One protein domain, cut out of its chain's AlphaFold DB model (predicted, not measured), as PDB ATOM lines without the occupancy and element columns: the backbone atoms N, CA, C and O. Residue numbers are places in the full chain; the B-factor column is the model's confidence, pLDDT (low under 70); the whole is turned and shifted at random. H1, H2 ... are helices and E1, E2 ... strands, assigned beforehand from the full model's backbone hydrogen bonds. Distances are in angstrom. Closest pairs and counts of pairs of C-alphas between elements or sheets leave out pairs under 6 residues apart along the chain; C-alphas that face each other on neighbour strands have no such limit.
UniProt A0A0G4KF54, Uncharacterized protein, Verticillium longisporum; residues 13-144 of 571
ATOM      1  N   LEU A  13     183.016 230.965 169.346       81.00
ATOM      2  CA  LEU A  13     182.303 232.097 169.920       81.00
ATOM      3  C   LEU A  13     181.108 231.648 170.779       81.00
ATOM      4  O   LEU A  13     180.982 232.081 171.922       81.00
ATOM      5  N   VAL A  14     180.272 230.740 170.263       85.56
ATOM      6  CA  VAL A  14     179.123 230.183 170.996       85.56
ATOM      7  C   VAL A  14     179.596 229.408 172.223       85.56
ATOM      8  O   VAL A  14     179.031 229.573 173.304       85.56
ATOM      9  N   LEU A  15     180.667 228.621 172.092       85.94
ATOM     10  CA  LEU A  15     181.264 227.887 173.210       85.94
ATOM     11  C   LEU A  15     181.798 228.813 174.309       85.94
ATOM     12  O   LEU A  15     181.544 228.560 175.483       85.94
ATOM     13  N   ARG A  16     182.482 229.907 173.948       84.12
ATOM     14  CA  ARG A  16     182.985 230.906 174.911       84.12
ATOM     15  C   ARG A  16     181.868 231.606 175.685       84.12
ATOM     16  O   ARG A  16     182.084 232.017 176.820       84.12
ATOM     17  N   CYS A  17     180.689 231.745 175.083       87.19
ATOM     18  CA  CYS A  17     179.520 232.339 175.727       87.19
ATOM     19  C   CYS A  17     178.700 231.338 176.561       87.19
ATOM     20  O   CYS A  17     177.724 231.752 177.190       87.19
ATOM     21  N   ARG A  18     179.049 230.043 176.572       90.06
ATOM     22  CA  ARG A  18     178.318 229.031 177.342       90.06
ATOM     23  C   ARG A  18     178.654 229.144 178.827       90.06
ATOM     24  O   ARG A  18     179.815 229.052 179.221       90.06
ATOM     25  N   LEU A  19     177.629 229.301 179.655       90.19
ATOM     26  CA  LEU A  19     177.751 229.340 181.106       90.19
ATOM     27  C   LEU A  19     177.724 227.916 181.669       90.19
ATOM     28  O   LEU A  19     176.928 227.075 181.245       90.19
ATOM     29  N   GLN A  20     178.599 227.644 182.638       90.38
ATOM     30  CA  GLN A  20     178.525 226.421 183.425       90.38
ATOM     31  C   GLN A  20     177.485 226.620 184.528       90.38
ATOM     32  O   GLN A  20     177.731 227.381 185.466       90.38
ATOM     33  N   THR A  21     176.344 225.942 184.405       92.81
ATOM     34  CA  THR A  21     175.152 226.206 185.221       92.81
ATOM     35  C   THR A  21     174.708 224.986 186.018       92.81
ATOM     36  O   THR A  21     174.642 223.878 185.492       92.81
ATOM     37  N   GLU A  22     174.346 225.221 187.274       92.75
ATOM     38  CA  GLU A  22     173.615 224.305 188.146       92.75
ATOM     39  C   GLU A  22     172.222 224.898 188.418       92.75
ATOM     40  O   GLU A  22     172.091 226.077 188.765       92.75
ATOM     41  N   PHE A  23     171.177 224.098 188.201       91.31
ATOM     42  CA  PHE A  23     169.788 224.504 188.415       91.31
ATOM     43  C   PHE A  23     169.383 224.166 189.849       91.31
ATOM     44  O   PHE A  23     169.483 223.011 190.258       91.31
ATOM     45  N   LEU A  24     168.931 225.172 190.594       90.75
ATOM     46  CA  LEU A  24     168.498 225.055 191.982       90.75
ATOM     47  C   LEU A  24     167.028 225.476 192.089       90.75
ATOM     48  O   LEU A  24     166.480 226.108 191.183       90.75
ATOM     49  N   ASP A  25     166.380 225.143 193.202       87.69
ATOM     50  CA  ASP A  25     165.013 225.607 193.437       87.69
ATOM     51  C   ASP A  25     164.991 227.139 193.593       87.69
ATOM     52  O   ASP A  25     165.765 227.716 194.363       87.69
ATOM     53  N   GLY A  26     164.168 227.810 192.785       85.38
ATOM     54  CA  GLY A  26     164.048 229.273 192.748       85.38
ATOM     55  C   GLY A  26     165.272 230.070 192.256       85.38
ATOM     56  O   GLY A  26     165.192 231.296 192.180       85.38
ATOM     57  N   CYS A  27     166.400 229.440 191.900       90.19
ATOM     58  CA  CYS A  27     167.601 230.155 191.444       90.19
ATOM     59  C   CYS A  27     168.484 229.338 190.481       90.19
ATOM     60  O   CYS A  27     168.355 228.123 190.346       90.19
ATOM     61  N   VAL A  28     169.407 230.007 189.784       91.44
ATOM     62  CA  VAL A  28     170.455 229.350 188.979       91.44
ATOM     63  C   VAL A  28     171.839 229.761 189.457       91.44
ATOM     64  O   VAL A  28     172.095 230.936 189.726       91.44
ATOM     65  N   LYS A  29     172.746 228.789 189.539       91.06
ATOM     66  CA  LYS A  29     174.128 228.996 189.960       91.06
ATOM     67  C   LYS A  29     175.064 228.871 188.764       91.06
ATOM     68  O   LYS A  29     175.078 227.835 188.104       91.06
ATOM     69  N   HIS A  30     175.868 229.898 188.505       90.00
ATOM     70  CA  HIS A  30     176.865 229.904 187.431       90.00
ATOM     71  C   HIS A  30     178.281 229.851 187.987       90.00
ATOM     72  O   HIS A  30     178.600 230.581 188.923       90.00
ATOM     73  N   LYS A  31     179.150 229.041 187.377       84.12
ATOM     74  CA  LYS A  31     180.595 229.031 187.652       84.12
ATOM     75  C   LYS A  31     181.317 229.817 186.560       84.12
ATOM     76  O   LYS A  31     181.253 229.446 185.387       84.12
ATOM     77  N   ARG A  32     182.012 230.899 186.926       70.81
ATOM     78  CA  ARG A  32     182.876 231.669 186.014       70.81
ATOM     79  C   ARG A  32     184.336 231.488 186.393       70.81
ATOM     80  O   ARG A  32     184.698 231.641 187.553       70.81
ATOM     81  N   ARG A  33     185.187 231.233 185.401       61.97
ATOM     82  CA  ARG A  33     186.641 231.372 185.545       61.97
ATOM     83  C   ARG A  33     187.030 232.790 185.156       61.97
ATOM     84  O   ARG A  33     186.683 233.230 184.061       61.97
ATOM     85  N   VAL A  34     187.732 233.493 186.036       54.50
ATOM     86  CA  VAL A  34     188.311 234.804 185.727       54.50
ATOM     87  C   VAL A  34     189.823 234.648 185.736       54.50
ATOM     88  O   VAL A  34     190.410 234.363 186.775       54.50
ATOM     89  N   SER A  35     190.451 234.838 184.577       42.34
ATOM     90  CA  SER A  35     191.905 234.928 184.490       42.34
ATOM     91  C   SER A  35     192.314 236.358 184.843       42.34
ATOM     92  O   SER A  35     192.005 237.299 184.107       42.34
ATOM     93  N   MET A  36     192.953 236.549 186.000       41.22
ATOM     94  CA  MET A  36     193.446 237.859 186.444       41.22
ATOM     95  C   MET A  36     194.725 238.248 185.686       41.22
ATOM     96  O   MET A  36     195.810 238.275 186.255       41.22
ATOM     97  N   LEU A  37     194.612 238.551 184.393       39.47
ATOM     98  CA  LEU A  37     195.758 238.960 183.567       39.47
ATOM     99  C   LEU A  37     196.120 240.454 183.675       39.47
ATOM    100  O   LEU A  37     197.152 240.852 183.153       39.47
ATOM    101  N   HIS A  38     195.324 241.284 184.360       36.88
ATOM    102  CA  HIS A  38     195.492 242.750 184.326       36.88
ATOM    103  C   HIS A  38     195.837 243.426 185.667       36.88
ATOM    104  O   HIS A  38     195.842 244.650 185.722       36.88
ATOM    105  N   LEU A  39     196.129 242.683 186.745       34.84
ATOM    106  CA  LEU A  39     196.315 243.290 188.081       34.84
ATOM    107  C   LEU A  39     197.643 242.999 188.800       34.84
ATOM    108  O   LEU A  39     197.850 243.537 189.881       34.84
ATOM    109  N   ALA A  40     198.574 242.227 188.230       33.28
ATOM    110  CA  ALA A  40     199.924 242.124 188.794       33.28
ATOM    111  C   ALA A  40     200.946 241.619 187.760       33.28
ATOM    112  O   ALA A  40     200.824 240.485 187.291       33.28
ATOM    113  N   PRO A  41     201.997 242.389 187.423       39.56
ATOM    114  CA  PRO A  41     203.144 241.833 186.730       39.56
ATOM    115  C   PRO A  41     203.939 241.014 187.751       39.56
ATOM    116  O   PRO A  41     204.521 241.574 188.675       39.56
ATOM    117  N   ARG A  42     203.994 239.691 187.545       41.22
ATOM    118  CA  ARG A  42     204.770 238.690 188.315       41.22
ATOM    119  C   ARG A  42     204.060 238.082 189.533       41.22
ATOM    120  O   ARG A  42     204.486 238.243 190.668       41.22
ATOM    121  N   SER A  43     203.038 237.272 189.281       38.56
ATOM    122  CA  SER A  43     202.707 236.111 190.118       38.56
ATOM    123  C   SER A  43     201.879 235.128 189.289       38.56
ATOM    124  O   SER A  43     201.115 235.546 188.423       38.56
ATOM    125  N   SER A  44     202.082 233.831 189.508       40.41
ATOM    126  CA  SER A  44     201.397 232.709 188.853       40.41
ATOM    127  C   SER A  44     199.896 232.949 188.652       40.41
ATOM    128  O   SER A  44     199.215 233.377 189.584       40.41
ATOM    129  N   SER A  45     199.379 232.622 187.462       40.34
ATOM    130  CA  SER A  45     197.955 232.676 187.123       40.34
ATOM    131  C   SER A  45     197.127 231.811 188.081       40.34
ATOM    132  O   SER A  45     196.981 230.604 187.885       40.34
ATOM    133  N   LEU A  46     196.585 232.417 189.134       45.00
ATOM    134  CA  LEU A  46     195.535 231.797 189.929       45.00
ATOM    135  C   LEU A  46     194.230 231.966 189.149       45.00
ATOM    136  O   LEU A  46     193.631 233.041 189.140       45.00
ATOM    137  N   ASP A  47     193.819 230.904 188.453       51.72
ATOM    138  CA  ASP A  47     192.471 230.781 187.899       51.72
ATOM    139  C   ASP A  47     191.477 230.719 189.065       51.72
ATOM    140  O   ASP A  47     191.150 229.650 189.587       51.72
ATOM    141  N   THR A  48     190.996 231.877 189.508       57.28
ATOM    142  CA  THR A  48     189.967 231.935 190.545       57.28
ATOM    143  C   THR A  48     188.611 231.640 189.908       57.28
ATOM    144  O   THR A  48     188.165 232.321 188.977       57.28
ATOM    145  N   VAL A  49     187.947 230.591 190.399       66.19
ATOM    146  CA  VAL A  49     186.566 230.256 190.034       66.19
ATOM    147  C   VAL A  49     185.631 231.035 190.951       66.19
ATOM    148  O   VAL A  49     185.674 230.867 192.166       66.19
ATOM    149  N   PHE A  50     184.775 231.865 190.368       73.00
ATOM    150  CA  PHE A  50     183.721 232.581 191.076       73.00
ATOM    151  C   PHE A  50     182.374 231.909 190.830       73.00
ATOM    152  O   PHE A  50     182.074 231.475 189.714       73.00
ATOM    153  N   GLU A  51     181.556 231.845 191.875       83.25
ATOM    154  CA  GLU A  51     180.192 231.338 191.801       83.25
ATOM    155  C   GLU A  51     179.205 232.500 191.908       83.25
ATOM    156  O   GLU A  51     179.291 233.330 192.811       83.25
ATOM    157  N   GLU A  52     178.258 232.560 190.979       86.56
ATOM    158  CA  GLU A  52     177.193 233.557 190.968       86.56
ATOM    159  C   GLU A  52     175.844 232.871 191.140       86.56
ATOM    160  O   GLU A  52     175.476 232.012 190.338       86.56
ATOM    161  N   LEU A  53     175.088 233.283 192.153       88.56
ATOM    162  CA  LEU A  53     173.721 232.828 192.387       88.56
ATOM    163  C   LEU A  53     172.744 233.876 191.863       88.56
ATOM    164  O   LEU A  53     172.815 235.039 192.251       88.56
ATOM    165  N   TRP A  54     171.839 233.462 190.987       90.94
ATOM    166  CA  TRP A  54     170.838 234.322 190.374       90.94
ATOM    167  C   TRP A  54     169.445 233.858 190.777       90.94
ATOM    168  O   TRP A  54     168.995 232.798 190.344       90.94
ATOM    169  N   ASP A  55     168.782 234.658 191.603       89.62
ATOM    170  CA  ASP A  55     167.410 234.433 192.040       89.62
ATOM    171  C   ASP A  55     166.455 234.698 190.873       89.62
ATOM    172  O   ASP A  55     166.551 235.737 190.211       89.62
ATOM    173  N   ILE A  56     165.564 233.743 190.594       88.81
ATOM    174  CA  ILE A  56     164.570 233.849 189.526       88.81
ATOM    175  C   ILE A  56     163.353 234.580 190.090       88.81
ATOM    176  O   ILE A  56     162.659 234.070 190.967       88.81
ATOM    177  N   GLU A  57     163.082 235.773 189.574       82.38
ATOM    178  CA  GLU A  57     161.891 236.535 189.935       82.38
ATOM    179  C   GLU A  57     160.693 236.152 189.038       82.38
ATOM    180  O   GLU A  57     160.875 235.636 187.925       82.38
ATOM    181  N   PRO A  58     159.451 236.407 189.499       66.75
ATOM    182  CA  PRO A  58     158.248 236.184 188.706       66.75
ATOM    183  C   PRO A  58     158.324 236.872 187.337       66.75
ATOM    184  O   PRO A  58     158.858 237.970 187.190       66.75
ATOM    185  N   THR A  59     157.792 236.209 186.313       63.03
ATOM    186  CA  THR A  59     157.908 236.605 184.905       63.03
ATOM    187  C   THR A  59     157.449 238.052 184.652       63.03
ATOM    188  O   THR A  59     156.298 238.384 184.917       63.03
ATOM    189  N   ILE A  60     158.315 238.888 184.057       57.56
ATOM    190  CA  ILE A  60     158.005 240.293 183.705       57.56
ATOM    191  C   ILE A  60     156.970 240.388 182.572       57.56
ATOM    192  O   ILE A  60     156.223 241.361 182.489       57.56
ATOM    193  N   GLY A  61     156.888 239.374 181.709       52.88
ATOM    194  CA  GLY A  61     155.847 239.282 180.689       52.88
ATOM    195  C   GLY A  61     155.946 238.028 179.822       52.88
ATOM    196  O   GLY A  61     156.997 237.391 179.723       52.88
ATOM    197  N   ARG A  62     154.833 237.676 179.168       47.50
ATOM    198  CA  ARG A  62     154.797 236.705 178.065       47.50
ATOM    199  C   ARG A  62     154.731 237.478 176.750       47.50
ATOM    200  O   ARG A  62     153.702 238.071 176.441       47.50
ATOM    201  N   GLY A  63     155.830 237.493 176.000       47.59
ATOM    202  CA  GLY A  63     155.855 238.000 174.625       47.59
ATOM    203  C   GLY A  63     155.551 236.893 173.610       47.59
ATOM    204  O   GLY A  63     155.404 235.727 173.972       47.59
ATOM    205  N   SER A  64     155.540 237.223 172.316       37.41
ATOM    206  CA  SER A  64     155.346 236.258 171.212       37.41
ATOM    207  C   SER A  64     156.495 235.242 171.020       37.41
ATOM    208  O   SER A  64     156.587 234.619 169.965       37.41
ATOM    209  N   PHE A  65     157.407 235.114 171.988       47.56
ATOM    210  CA  PHE A  65     158.769 234.592 171.799       47.56
ATOM    211  C   PHE A  65     159.267 233.659 172.905       47.56
ATOM    212  O   PHE A  65     160.434 233.272 172.900       47.56
ATOM    213  N   GLY A  66     158.399 233.317 173.856       53.50
ATOM    214  CA  GLY A  66     158.768 232.564 175.050       53.50
ATOM    215  C   GLY A  66     158.648 233.397 176.321       53.50
ATOM    216  O   GLY A  66     158.170 234.536 176.324       53.50
ATOM    217  N   VAL A  67     159.036 232.781 177.431       59.12
ATOM    218  CA  VAL A  67     158.953 233.369 178.765       59.12
ATOM    219  C   VAL A  67     160.233 234.166 179.002       59.12
ATOM    220  O   VAL A  67     161.326 233.599 179.011       59.12
ATOM    221  N   VAL A  68     160.110 235.487 179.169       75.31
ATOM    222  CA  VAL A  68     161.233 236.321 179.616       75.31
ATOM    223  C   VAL A  68     161.136 236.448 181.125       75.31
ATOM    224  O   VAL A  68     160.241 237.111 181.658       75.31
ATOM    225  N   ARG A  69     162.056 235.785 181.821       83.62
ATOM    226  CA  ARG A  69     162.169 235.876 183.276       83.62
ATOM    227  C   ARG A  69     163.195 236.926 183.664       83.62
ATOM    228  O   ARG A  69     164.153 237.187 182.933       83.62
ATOM    229  N   PHE A  70     162.971 237.527 184.818       85.00
ATOM    230  CA  PHE A  70     163.906 238.461 185.415       85.00
ATOM    231  C   PHE A  70     164.723 237.732 186.457       85.00
ATOM    232  O   PHE A  70     164.194 236.913 187.204       85.00
ATOM    233  N   GLU A  71     166.017 238.004 186.483       89.50
ATOM    234  CA  GLU A  71     166.899 237.394 187.459       89.50
ATOM    235  C   GLU A  71     167.726 238.450 188.161       89.50
ATOM    236  O   GLU A  71     168.244 239.378 187.528       89.50
ATOM    237  N   ARG A  72     167.891 238.260 189.467       88.56
ATOM    238  CA  ARG A  72     168.680 239.136 190.320       88.56
ATOM    239  C   ARG A  72     169.868 238.386 190.892       88.56
ATOM    240  O   ARG A  72     169.722 237.305 191.450       88.56
ATOM    241  N   LEU A  73     171.053 238.971 190.777       87.69
ATOM    242  CA  LEU A  73     172.256 238.440 191.398       87.69
ATOM    243  C   LEU A  73     172.129 238.557 192.922       87.69
ATOM    244  O   LEU A  73     171.997 239.664 193.465       87.69
ATOM    245  N   ARG A  74     172.209 237.419 193.609       84.12
ATOM    246  CA  ARG A  74     172.285 237.344 195.065       84.12
ATOM    247  C   ARG A  74     173.647 237.892 195.492       84.12
ATOM    248  O   ARG A  74     174.684 237.441 195.010       84.12
ATOM    249  N   GLY A  75     173.644 238.918 196.342       65.88
ATOM    250  CA  GLY A  75     174.872 239.609 196.741       65.88
ATOM    251  C   GLY A  75     175.870 238.649 197.390       65.88
ATOM    252  O   GLY A  75     175.512 237.932 198.322       65.88
ATOM    253  N   HIS A  76     177.116 238.647 196.914       54.59
ATOM    254  CA  HIS A  76     178.218 237.933 197.555       54.59
ATOM    255  C   HIS A  76     179.047 238.928 198.390       54.59
ATOM    256  O   HIS A  76     179.354 240.008 197.877       54.59
ATOM    257  N   PRO A  77     179.471 238.595 199.629       45.25
ATOM    258  CA  PRO A  77     180.247 239.501 200.493       45.25
ATOM    259  C   PRO A  77     181.525 240.060 199.842       45.25
ATOM    260  O   PRO A  77     181.993 241.138 200.202       45.25
ATOM    261  N   SER A  78     182.070 239.330 198.866       47.44
ATOM    262  CA  SER A  78     183.314 239.646 198.149       47.44
ATOM    263  C   SER A  78     183.128 240.456 196.857       47.44
ATOM    264  O   SER A  78     184.121 240.836 196.247       47.44
ATOM    265  N   VAL A  79     181.894 240.714 196.408       48.84
ATOM    266  CA  VAL A  79     181.613 241.404 195.133       48.84
ATOM    267  C   VAL A  79     181.031 242.785 195.436       48.84
ATOM    268  O   VAL A  79     179.847 243.044 195.245       48.84
ATOM    269  N   ARG A  80     181.877 243.675 195.967       43.56
ATOM    270  CA  ARG A  80     181.515 245.072 196.286       43.56
ATOM    271  C   ARG A  80     181.588 246.029 195.082       43.56
ATOM    272  O   ARG A  80     181.220 247.182 195.226       43.56
ATOM    273  N   PHE A  81     182.013 245.550 193.908       41.72
ATOM    274  CA  PHE A  81     182.363 246.386 192.745       41.72
ATOM    275  C   PHE A  81     181.515 246.141 191.481       41.72
ATOM    276  O   PHE A  81     181.945 246.465 190.378       41.72
ATOM    277  N   GLN A  82     180.321 245.547 191.586       44.44
ATOM    278  CA  GLN A  82     179.424 245.419 190.427       44.44
ATOM    279  C   GLN A  82     178.325 246.485 190.468       44.44
ATOM    280  O   GLN A  82     177.527 246.521 191.404       44.44
ATOM    281  N   SER A  83     178.277 247.316 189.420       46.62
ATOM    282  CA  SER A  83     177.230 248.322 189.179       46.62
ATOM    283  C   SER A  83     175.822 247.739 189.390       46.62
ATOM    284  O   SER A  83     175.562 246.571 189.087       46.62
ATOM    285  N   SER A  84     174.880 248.557 189.865       49.81
ATOM    286  CA  SER A  84     173.466 248.194 190.068       49.81
ATOM    287  C   SER A  84     172.815 247.550 188.828       49.81
ATOM    288  O   SER A  84     172.026 246.611 188.961       49.81
ATOM    289  N   SER A  85     173.228 247.960 187.623       50.19
ATOM    290  CA  SER A  85     172.833 247.390 186.319       50.19
ATOM    291  C   SER A  85     173.316 245.948 186.077       50.19
ATOM    292  O   SER A  85     172.762 245.206 185.262       50.19
ATOM    293  N   HIS A  86     174.360 245.515 186.783       59.44
ATOM    294  CA  HIS A  86     174.903 244.158 186.711       59.44
ATOM    295  C   HIS A  86     174.236 243.204 187.694       59.44
ATOM    296  O   HIS A  86     174.360 241.992 187.541       59.44
ATOM    297  N   ARG A  87     173.448 243.732 188.634       76.00
ATOM    298  CA  ARG A  87     172.708 242.932 189.613       76.00
ATOM    299  C   ARG A  87     171.406 242.367 189.072       76.00
ATOM    300  O   ARG A  87     170.793 241.555 189.752       76.00
ATOM    301  N   VAL A  88     170.971 242.793 187.890       85.06
ATOM    302  CA  VAL A  88     169.732 242.337 187.259       85.06
ATOM    303  C   VAL A  88     169.984 241.950 185.809       85.06
ATOM    304  O   VAL A  88     170.906 242.464 185.165       85.06
ATOM    305  N   ARG A  89     169.186 241.015 185.298       88.75
ATOM    306  CA  ARG A  89     169.227 240.595 183.894       88.75
ATOM    307  C   ARG A  89     167.882 240.056 183.424       88.75
ATOM    308  O   ARG A  89     167.076 239.587 184.225       88.75
ATOM    309  N   ALA A  90     167.681 240.089 182.113       89.00
ATOM    310  CA  ALA A  90     166.596 239.374 181.456       89.00
ATOM    311  C   ALA A  90     167.110 238.014 180.971       89.00
ATOM    312  O   ALA A  90     168.232 237.915 180.472       89.00
ATOM    313  N   VAL A  91     166.301 236.965 181.094       89.62
ATOM    314  CA  VAL A  91     166.623 235.638 180.561       89.62
ATOM    315  C   VAL A  91     165.492 235.169 179.665       89.62
ATOM    316  O   VAL A  91     164.358 235.013 180.117       89.62
ATOM    317  N   LYS A  92     165.808 234.967 178.384       86.19
ATOM    318  CA  LYS A  92     164.884 234.398 177.399       86.19
ATOM    319  C   LYS A  92     164.995 232.885 177.456       86.19
ATOM    320  O   LYS A  92     166.080 232.345 177.242       86.19
ATOM    321  N   GLU A  93     163.881 232.226 177.743       86.50
ATOM    322  CA  GLU A  93     163.757 230.777 177.657       86.50
ATOM    323  C   GLU A  93     163.176 230.376 176.299       86.50
ATOM    324  O   GLU A  93     162.115 230.861 175.897       86.50
ATOM    325  N   ILE A  94     163.867 229.471 175.607       80.50
ATOM    326  CA  ILE A  94     163.453 228.936 174.315       80.50
ATOM    327  C   ILE A  94     163.374 227.416 174.410       80.50
ATOM    328  O   ILE A  94     164.367 226.758 174.719       80.50
ATOM    329  N   SER A  95     162.204 226.848 174.114       82.00
ATOM    330  CA  SER A  95     162.046 225.395 174.092       82.00
ATOM    331  C   SER A  95     162.856 224.780 172.950       82.00
ATOM    332  O   SER A  95     162.853 225.267 171.813       82.00
ATOM    333  N   LYS A  96     163.534 223.670 173.246       82.94
ATOM    334  CA  LYS A  96     164.251 222.859 172.256       82.94
ATOM    335  C   LYS A  96     163.305 222.067 171.362       82.94
ATOM    336  O   LYS A  96     163.748 221.583 170.321       82.94
ATOM    337  N   ARG A  97     162.044 221.900 171.776       76.94
ATOM    338  CA  ARG A  97     161.016 221.165 171.038       76.94
ATOM    339  C   ARG A  97     160.043 222.142 170.397       76.94
ATOM    340  O   ARG A  97     159.523 223.044 171.050       76.94
ATOM    341  N   MET A  98     159.794 221.942 169.113       67.75
ATOM    342  CA  MET A  98     158.726 222.621 168.399       67.75
ATOM    343  C   MET A  98     157.349 222.046 168.794       67.75
ATOM    344  O   MET A  98     157.273 220.913 169.282       67.75
ATOM    345  N   PRO A  99     156.243 222.778 168.550       63.81
ATOM    346  CA  PRO A  99     154.882 222.277 168.776       63.81
ATOM    347  C   PRO A  99     154.531 221.004 167.991       63.81
ATOM    348  O   PRO A  99     153.666 220.246 168.417       63.81
ATOM    349  N   ASP A 100     155.196 220.765 166.861       66.38
ATOM    350  CA  ASP A 100     155.052 219.563 166.030       66.38
ATOM    351  C   ASP A 100     155.981 218.406 166.459       66.38
ATOM    352  O   ASP A 100     155.969 217.337 165.853       66.38
ATOM    353  N   GLY A 101     156.764 218.597 167.528       62.44
ATOM    354  CA  GLY A 101     157.659 217.594 168.101       62.44
ATOM    355  C   GLY A 101     159.069 217.561 167.504       62.44
ATOM    356  O   GLY A 101     159.915 216.827 168.022       62.44
ATOM    357  N   HIS A 102     159.367 218.353 166.468       65.50
ATOM    358  CA  HIS A 102     160.708 218.406 165.889       65.50
ATOM    359  C   HIS A 102     161.672 219.273 166.717       65.50
ATOM    360  O   HIS A 102     161.287 220.229 167.389       65.50
ATOM    361  N   HIS A 103     162.960 218.928 166.676       65.44
ATOM    362  CA  HIS A 103     164.024 219.773 167.213       65.44
ATOM    363  C   HIS A 103     164.493 220.744 166.135       65.44
ATOM    364  O   HIS A 103     164.720 220.352 164.991       65.44
ATOM    365  N   TRP A 104     164.660 222.006 166.510       69.50
ATOM    366  CA  TRP A 104     165.099 223.057 165.604       69.50
ATOM    367  C   TRP A 104     166.543 223.462 165.906       69.50
ATOM    368  O   TRP A 104     166.999 223.368 167.047       69.50
ATOM    369  N   ASP A 105     167.285 223.875 164.877       71.62
ATOM    370  CA  ASP A 105     168.697 224.245 165.021       71.62
ATOM    371  C   ASP A 105     168.847 225.650 165.627       71.62
ATOM    372  O   ASP A 105     168.900 226.663 164.923       71.62
ATOM    373  N   TYR A 106     168.922 225.699 166.958       77.69
ATOM    374  CA  TYR A 106     169.133 226.921 167.735       77.69
ATOM    375  C   TYR A 106     170.568 227.439 167.729       77.69
ATOM    376  O   TYR A 106     170.813 228.555 168.197       77.69
ATOM    377  N   MET A 107     171.519 226.696 167.154       79.75
ATOM    378  CA  MET A 107     172.920 227.120 167.119       79.75
ATOM    379  C   MET A 107     173.116 228.383 166.283       79.75
ATOM    380  O   MET A 107     173.911 229.236 166.666       79.75
ATOM    381  N   LYS A 108     172.357 228.555 165.192       75.94
ATOM    382  CA  LYS A 108     172.426 229.774 164.366       75.94
ATOM    383  C   LYS A 108     171.942 231.021 165.103       75.94
ATOM    384  O   LYS A 108     172.501 232.099 164.912       75.94
ATOM    385  N   GLU A 109     170.917 230.882 165.946       79.62
ATOM    386  CA  GLU A 109     170.455 231.985 166.797       79.62
ATOM    387  C   GLU A 109     171.529 232.318 167.841       79.62
ATOM    388  O   GLU A 109     171.913 233.479 167.967       79.62
ATOM    389  N   LEU A 110     172.101 231.309 168.509       86.12
ATOM    390  CA  LEU A 110     173.204 231.515 169.454       86.12
ATOM    391  C   LEU A 110     174.439 232.146 168.799       86.12
ATOM    392  O   LEU A 110     175.086 232.990 169.417       86.12
ATOM    393  N   GLU A 111     174.764 231.775 167.563       86.62
ATOM    394  CA  GLU A 111     175.890 232.340 166.818       86.62
ATOM    395  C   GLU A 111     175.685 233.825 166.524       86.62
ATOM    396  O   GLU A 111     176.575 234.634 166.799       86.62
ATOM    397  N   ALA A 112     174.501 234.203 166.036       85.50
ATOM    398  CA  ALA A 112     174.163 235.604 165.826       85.50
ATOM    399  C   ALA A 112     174.183 236.388 167.143       85.50
ATOM    400  O   ALA A 112     174.785 237.459 167.213       85.50
ATOM    401  N   ILE A 113     173.590 235.834 168.205       87.75
ATOM    402  CA  ILE A 113     173.563 236.455 169.534       87.75
ATOM    403  C   ILE A 113     174.974 236.682 170.059       87.75
ATOM    404  O   ILE A 113     175.306 237.796 170.467       87.75
ATOM    405  N   ALA A 114     175.826 235.663 170.007       88.00
ATOM    406  CA  ALA A 114     177.206 235.774 170.443       88.00
ATOM    407  C   ALA A 114     177.985 236.791 169.588       88.00
ATOM    408  O   ALA A 114     178.762 237.579 170.133       88.00
ATOM    409  N   LYS A 115     177.754 236.835 168.265       89.00
ATOM    410  CA  LYS A 115     178.416 237.781 167.351       89.00
ATOM    411  C   LYS A 115     178.025 239.223 167.649       89.00
ATOM    412  O   LYS A 115     178.904 240.046 167.892       89.00
ATOM    413  N   PHE A 116     176.731 239.523 167.691       90.12
ATOM    414  CA  PHE A 116     176.230 240.887 167.890       90.12
ATOM    415  C   PHE A 116     176.264 241.355 169.352       90.12
ATOM    416  O   PHE A 116     175.940 242.504 169.631       90.12
ATOM    417  N   SER A 117     176.730 240.510 170.275       88.88
ATOM    418  CA  SER A 117     177.020 240.893 171.665       88.88
ATOM    419  C   SER A 117     178.450 241.387 171.891       88.88
ATOM    420  O   SER A 117     178.804 241.762 173.012       88.88
ATOM    421  N   GLN A 118     179.295 241.379 170.857       85.62
ATOM    422  CA  GLN A 118     180.647 241.924 170.953       85.62
ATOM    423  C   GLN A 118     180.624 243.458 171.113       85.62
ATOM    424  O   GLN A 118     179.691 244.108 170.632       85.62
ATOM    425  N   PRO A 119     181.656 244.068 171.733       83.38
ATOM    426  CA  PRO A 119     181.675 245.501 172.052       83.38
ATOM    427  C   PRO A 119     181.367 246.438 170.873       83.38
ATOM    428  O   PRO A 119     180.636 247.409 171.045       83.38
ATOM    429  N   ASN A 120     181.835 246.111 169.664       84.81
ATOM    430  CA  ASN A 120     181.625 246.932 168.463       84.81
ATOM    431  C   ASN A 120     180.149 247.040 168.037       84.81
ATOM    432  O   ASN A 120     179.768 247.971 167.329       84.81
ATOM    433  N   TYR A 121     179.307 246.104 168.479       90.25
ATOM    434  CA  TYR A 121     177.882 246.034 168.155       90.25
ATOM    435  C   TYR A 121     176.984 246.519 169.304       90.25
ATOM    436  O   TYR A 121     175.793 246.756 169.094       90.25
ATOM    437  N   ALA A 122     177.557 246.747 170.492       87.12
ATOM    438  CA  ALA A 122     176.847 247.180 171.695       87.12
ATOM    439  C   ALA A 122     176.000 248.461 171.536       87.12
ATOM    440  O   ALA A 122     174.989 248.569 172.228       87.12
ATOM    441  N   PRO A 123     176.323 249.428 170.648       91.31
ATOM    442  CA  PRO A 123     175.442 250.575 170.411       91.31
ATOM    443  C   PRO A 123     174.123 250.232 169.707       91.31
ATOM    444  O   PRO A 123     173.196 251.037 169.747       91.31
ATOM    445  N   PHE A 124     174.032 249.077 169.042       94.50
ATOM    446  CA  PHE A 124     172.909 248.735 168.164       94.50
ATOM    447  C   PHE A 124     172.104 247.536 168.648       94.50
ATOM    448  O   PHE A 124     170.919 247.460 168.341       94.50
ATOM    449  N   PHE A 125     172.717 246.618 169.393       94.75
ATOM    450  CA  PHE A 125     172.114 245.341 169.760       94.75
ATOM    451  C   PHE A 125     172.125 245.113 171.265       94.75
ATOM    452  O   PHE A 125     173.030 245.564 171.969       94.75
ATOM    453  N   VAL A 126     171.119 244.391 171.754       91.44
ATOM    454  CA  VAL A 126     171.093 243.916 173.139       91.44
ATOM    455  C   VAL A 126     172.238 242.934 173.357       91.44
ATOM    456  O   VAL A 126     172.381 241.954 172.626       91.44
ATOM    457  N   ARG A 127     173.037 243.178 174.395       89.75
ATOM    458  CA  ARG A 127     174.178 242.332 174.726       89.75
ATOM    459  C   ARG A 127     173.749 241.100 175.525       89.75
ATOM    460  O   ARG A 127     173.056 241.206 176.541       89.75
ATOM    461  N   THR A 128     174.232 239.932 175.110       88.62
ATOM    462  CA  THR A 128     174.183 238.707 175.912       88.62
ATOM    463  C   THR A 128     175.285 238.687 176.970       88.62
ATOM    464  O   THR A 128     176.415 239.128 176.741       88.62
ATOM    465  N   ARG A 129     174.969 238.132 178.139       85.25
ATOM    466  CA  ARG A 129     175.947 237.783 179.180       85.25
ATOM    467  C   ARG A 129     176.317 236.294 179.150       85.25
ATOM    468  O   ARG A 129     177.065 235.840 180.010       85.25
ATOM    469  N   GLY A 130     175.818 235.563 178.154       89.38
ATOM    470  CA  GLY A 130     176.033 234.136 177.960       89.38
ATOM    471  C   GLY A 130     174.724 233.354 177.871       89.38
ATOM    472  O   GLY A 130     173.632 233.897 178.067       89.38
ATOM    473  N   TRP A 131     174.841 232.065 177.584       92.44
ATOM    474  CA  TRP A 131     173.712 231.148 177.450       92.44
ATOM    475  C   TRP A 131     173.961 229.850 178.221       92.44
ATOM    476  O   TRP A 131     175.103 229.469 178.471       92.44
ATOM    477  N   PHE A 132     172.890 229.167 178.598       93.12
ATOM    478  CA  PHE A 132     172.921 227.859 179.249       93.12
ATOM    479  C   PHE A 132     171.703 227.043 178.820       93.12
ATOM    480  O   PHE A 132     170.827 227.542 178.123       93.12
ATOM    481  N   GLU A 133     171.643 225.768 179.180       92.69
ATOM    482  CA  GLU A 133     170.556 224.889 178.749       92.69
ATOM    483  C   GLU A 133     170.295 223.796 179.780       92.69
ATOM    484  O   GLU A 133     171.193 223.414 180.530       92.69
ATOM    485  N   ASN A 134     169.071 223.278 179.786       90.88
ATOM    486  CA  ASN A 134     168.727 222.011 180.430       90.88
ATOM    487  C   ASN A 134     168.273 221.001 179.355       90.88
ATOM    488  O   ASN A 134     168.558 221.175 178.165       90.88
ATOM    489  N   ALA A 135     167.597 219.926 179.756       88.12
ATOM    490  CA  ALA A 135     167.106 218.910 178.825       88.12
ATOM    491  C   ALA A 135     166.045 219.442 177.837       88.12
ATOM    492  O   ALA A 135     165.949 218.942 176.717       88.12
ATOM    493  N   GLU A 136     165.278 220.464 178.220       87.00
ATOM    494  CA  GLU A 136     164.069 220.901 177.510       87.00
ATOM    495  C   GLU A 136     164.211 222.271 176.843       87.00
ATOM    496  O   GLU A 136     163.599 222.505 175.801       87.00
ATOM    497  N   SER A 137     165.047 223.149 177.397       88.06
ATOM    498  CA  SER A 137     165.116 224.564 177.037       88.06
ATOM    499  C   SER A 137     166.551 225.084 176.947       88.06
ATOM    500  O   SER A 137     167.471 224.608 177.623       88.06
ATOM    501  N   VAL A 138     166.725 226.100 176.105       89.00
ATOM    502  CA  VAL A 138     167.905 226.964 176.009       89.00
ATOM    503  C   VAL A 138     167.563 228.300 176.658       89.00
ATOM    504  O   VAL A 138     166.499 228.867 176.418       89.00
ATOM    505  N   PHE A 139     168.472 228.812 177.475       90.44
ATOM    506  CA  PHE A 139     168.331 230.054 178.219       90.44
ATOM    507  C   PHE A 139     169.398 231.040 177.772       90.44
ATOM    508  O   PHE A 139     170.591 230.731 177.785       90.44
ATOM    509  N   ILE A 140     168.979 232.248 177.415       90.31
ATOM    510  CA  ILE A 140     169.870 233.301 176.932       90.31
ATOM    511  C   ILE A 140     169.807 234.459 177.909       90.31
ATOM    512  O   ILE A 140     168.758 235.080 178.081       90.31
ATOM    513  N   THR A 141     170.934 234.744 178.557       90.56
ATOM    514  CA  THR A 141     171.042 235.842 179.520       90.56
ATOM    515  C   THR A 141     171.368 237.135 178.791       90.56
ATOM    516  O   THR A 141     172.268 237.173 177.953       90.56
ATOM    517  N   MET A 142     170.637 238.200 179.092       89.38
ATOM    518  CA  MET A 142     170.703 239.471 178.381       89.38
ATOM    519  C   MET A 142     170.692 240.632 179.365       89.38
ATOM    520  O   MET A 142     170.195 240.525 180.489       89.38
ATOM    521  N   GLU A 143     171.229 241.764 178.932       88.12
ATOM    522  CA  GLU A 143     171.030 243.022 179.642       88.12
ATOM    523  C   GLU A 143     169.539 243.331 179.817       88.12
ATOM    524  O   GLU A 143     168.719 243.091 178.929       88.12
ATOM    525  N   TYR A 144     169.195 243.862 180.988       86.50
ATOM    526  CA  TYR A 144     167.845 244.316 181.280       86.50
ATOM    527  C   TYR A 144     167.705 245.804 180.952       86.50
ATOM    528  O   TYR A 144     168.509 246.619 181.402       86.50
TER     529      TYR A 144
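What this domain is: This is residues 13 to 144 of the 571 residues of an uncharacterized protein of Verticillium longisporum (UniProt A0A0G4KF54). One seven-stranded sheet is curled like part of a barrel and folded back on itself, with E1 and E2 facing E4, E5, E7 and E6 across the hinge strand E3; its edges come close at E1 and E6 but do not pair. H2 covers the E6 edge with the short H1 touching it, and the long E2-E3 hairpin reaches out as an arm whose tip, residues 38 to 43, sticks out. The printed part has 132 residues with two named helices and seven named strands in the order H1 E1 E2 E3 E4 E5 H2 E6 E7. The antiparallel sheet has the order E1 E2 E3 E4 E5 E7 E6, and the class is mostly strand. The whole is compact, with a radius of gyration of the C-alphas of 16.3 A, yet elongated, spanning 57 by 30 by 29 A.

How they stand to each other: The strongly twisted sheet holds a meander, each strand the antiparallel neighbour of the one before: E1, residues 20 to 24, E2, 27 to 35, E3, 47 to 63, E4, 66 to 73, and E5, 88 to 95. Within hydrogen-bond range are N 22 and O 29 at 2.8 A, N 30 and O 52 at 2.8 A, N 55 and O 72 at 2.8 A, and N 91 and O 69 at 2.8 A. E3 bends by 76 degrees at residue 58. E7, residues 137 to 142, is the neighbour of E5, with N 94 and O 138 2.8 A apart, and of E6, residues 128 to 133, with N 139 and O 132 2.8 A apart. The closest C-alphas of the edge strands E1 and E6, Thr 21 and Phe 132, are 6.6 A apart. H2, residues 107 to 116, is on the sheet at a height of 9.9 A, over E6 and only just over E7, with 3 C-alphas; it runs along the strands, at 9 degrees to E6 on the local plane. E5, H2 and E6 form a split strand-helix-strand unit, E7 between its strands, with a right-handed crossover. H1, residues 13 to 16, only grazes the sheet and touches H2, the C-alphas of Val 14 and Glu 111 closest at 5.7 A. Every O i to N i+4 pair in H2 is within range; H1 is too short for one.

Where its parts are: H1 begins at C-alpha 13, (182.303, 232.097, 169.920). E3 is 39.6 A long, E2 25.7 A, E5 22.8 A, E4 22.0 A and H2 14.2 A. E7 ends at C-alpha 142, (170.703, 239.471, 178.381).

The domain as a whole: The C-alphas farthest apart, of Arg 42 and Asp 100, are 57.7 A apart. The printed part has no cut. The long links are E2 to E3, E4 to E5, E5 to H2 and H2 to E6. Mean pLDDT of the printed part is 74.3, with residues 33 to 49, 58 to 67, 75 to 86 and 98 to 104 under 70.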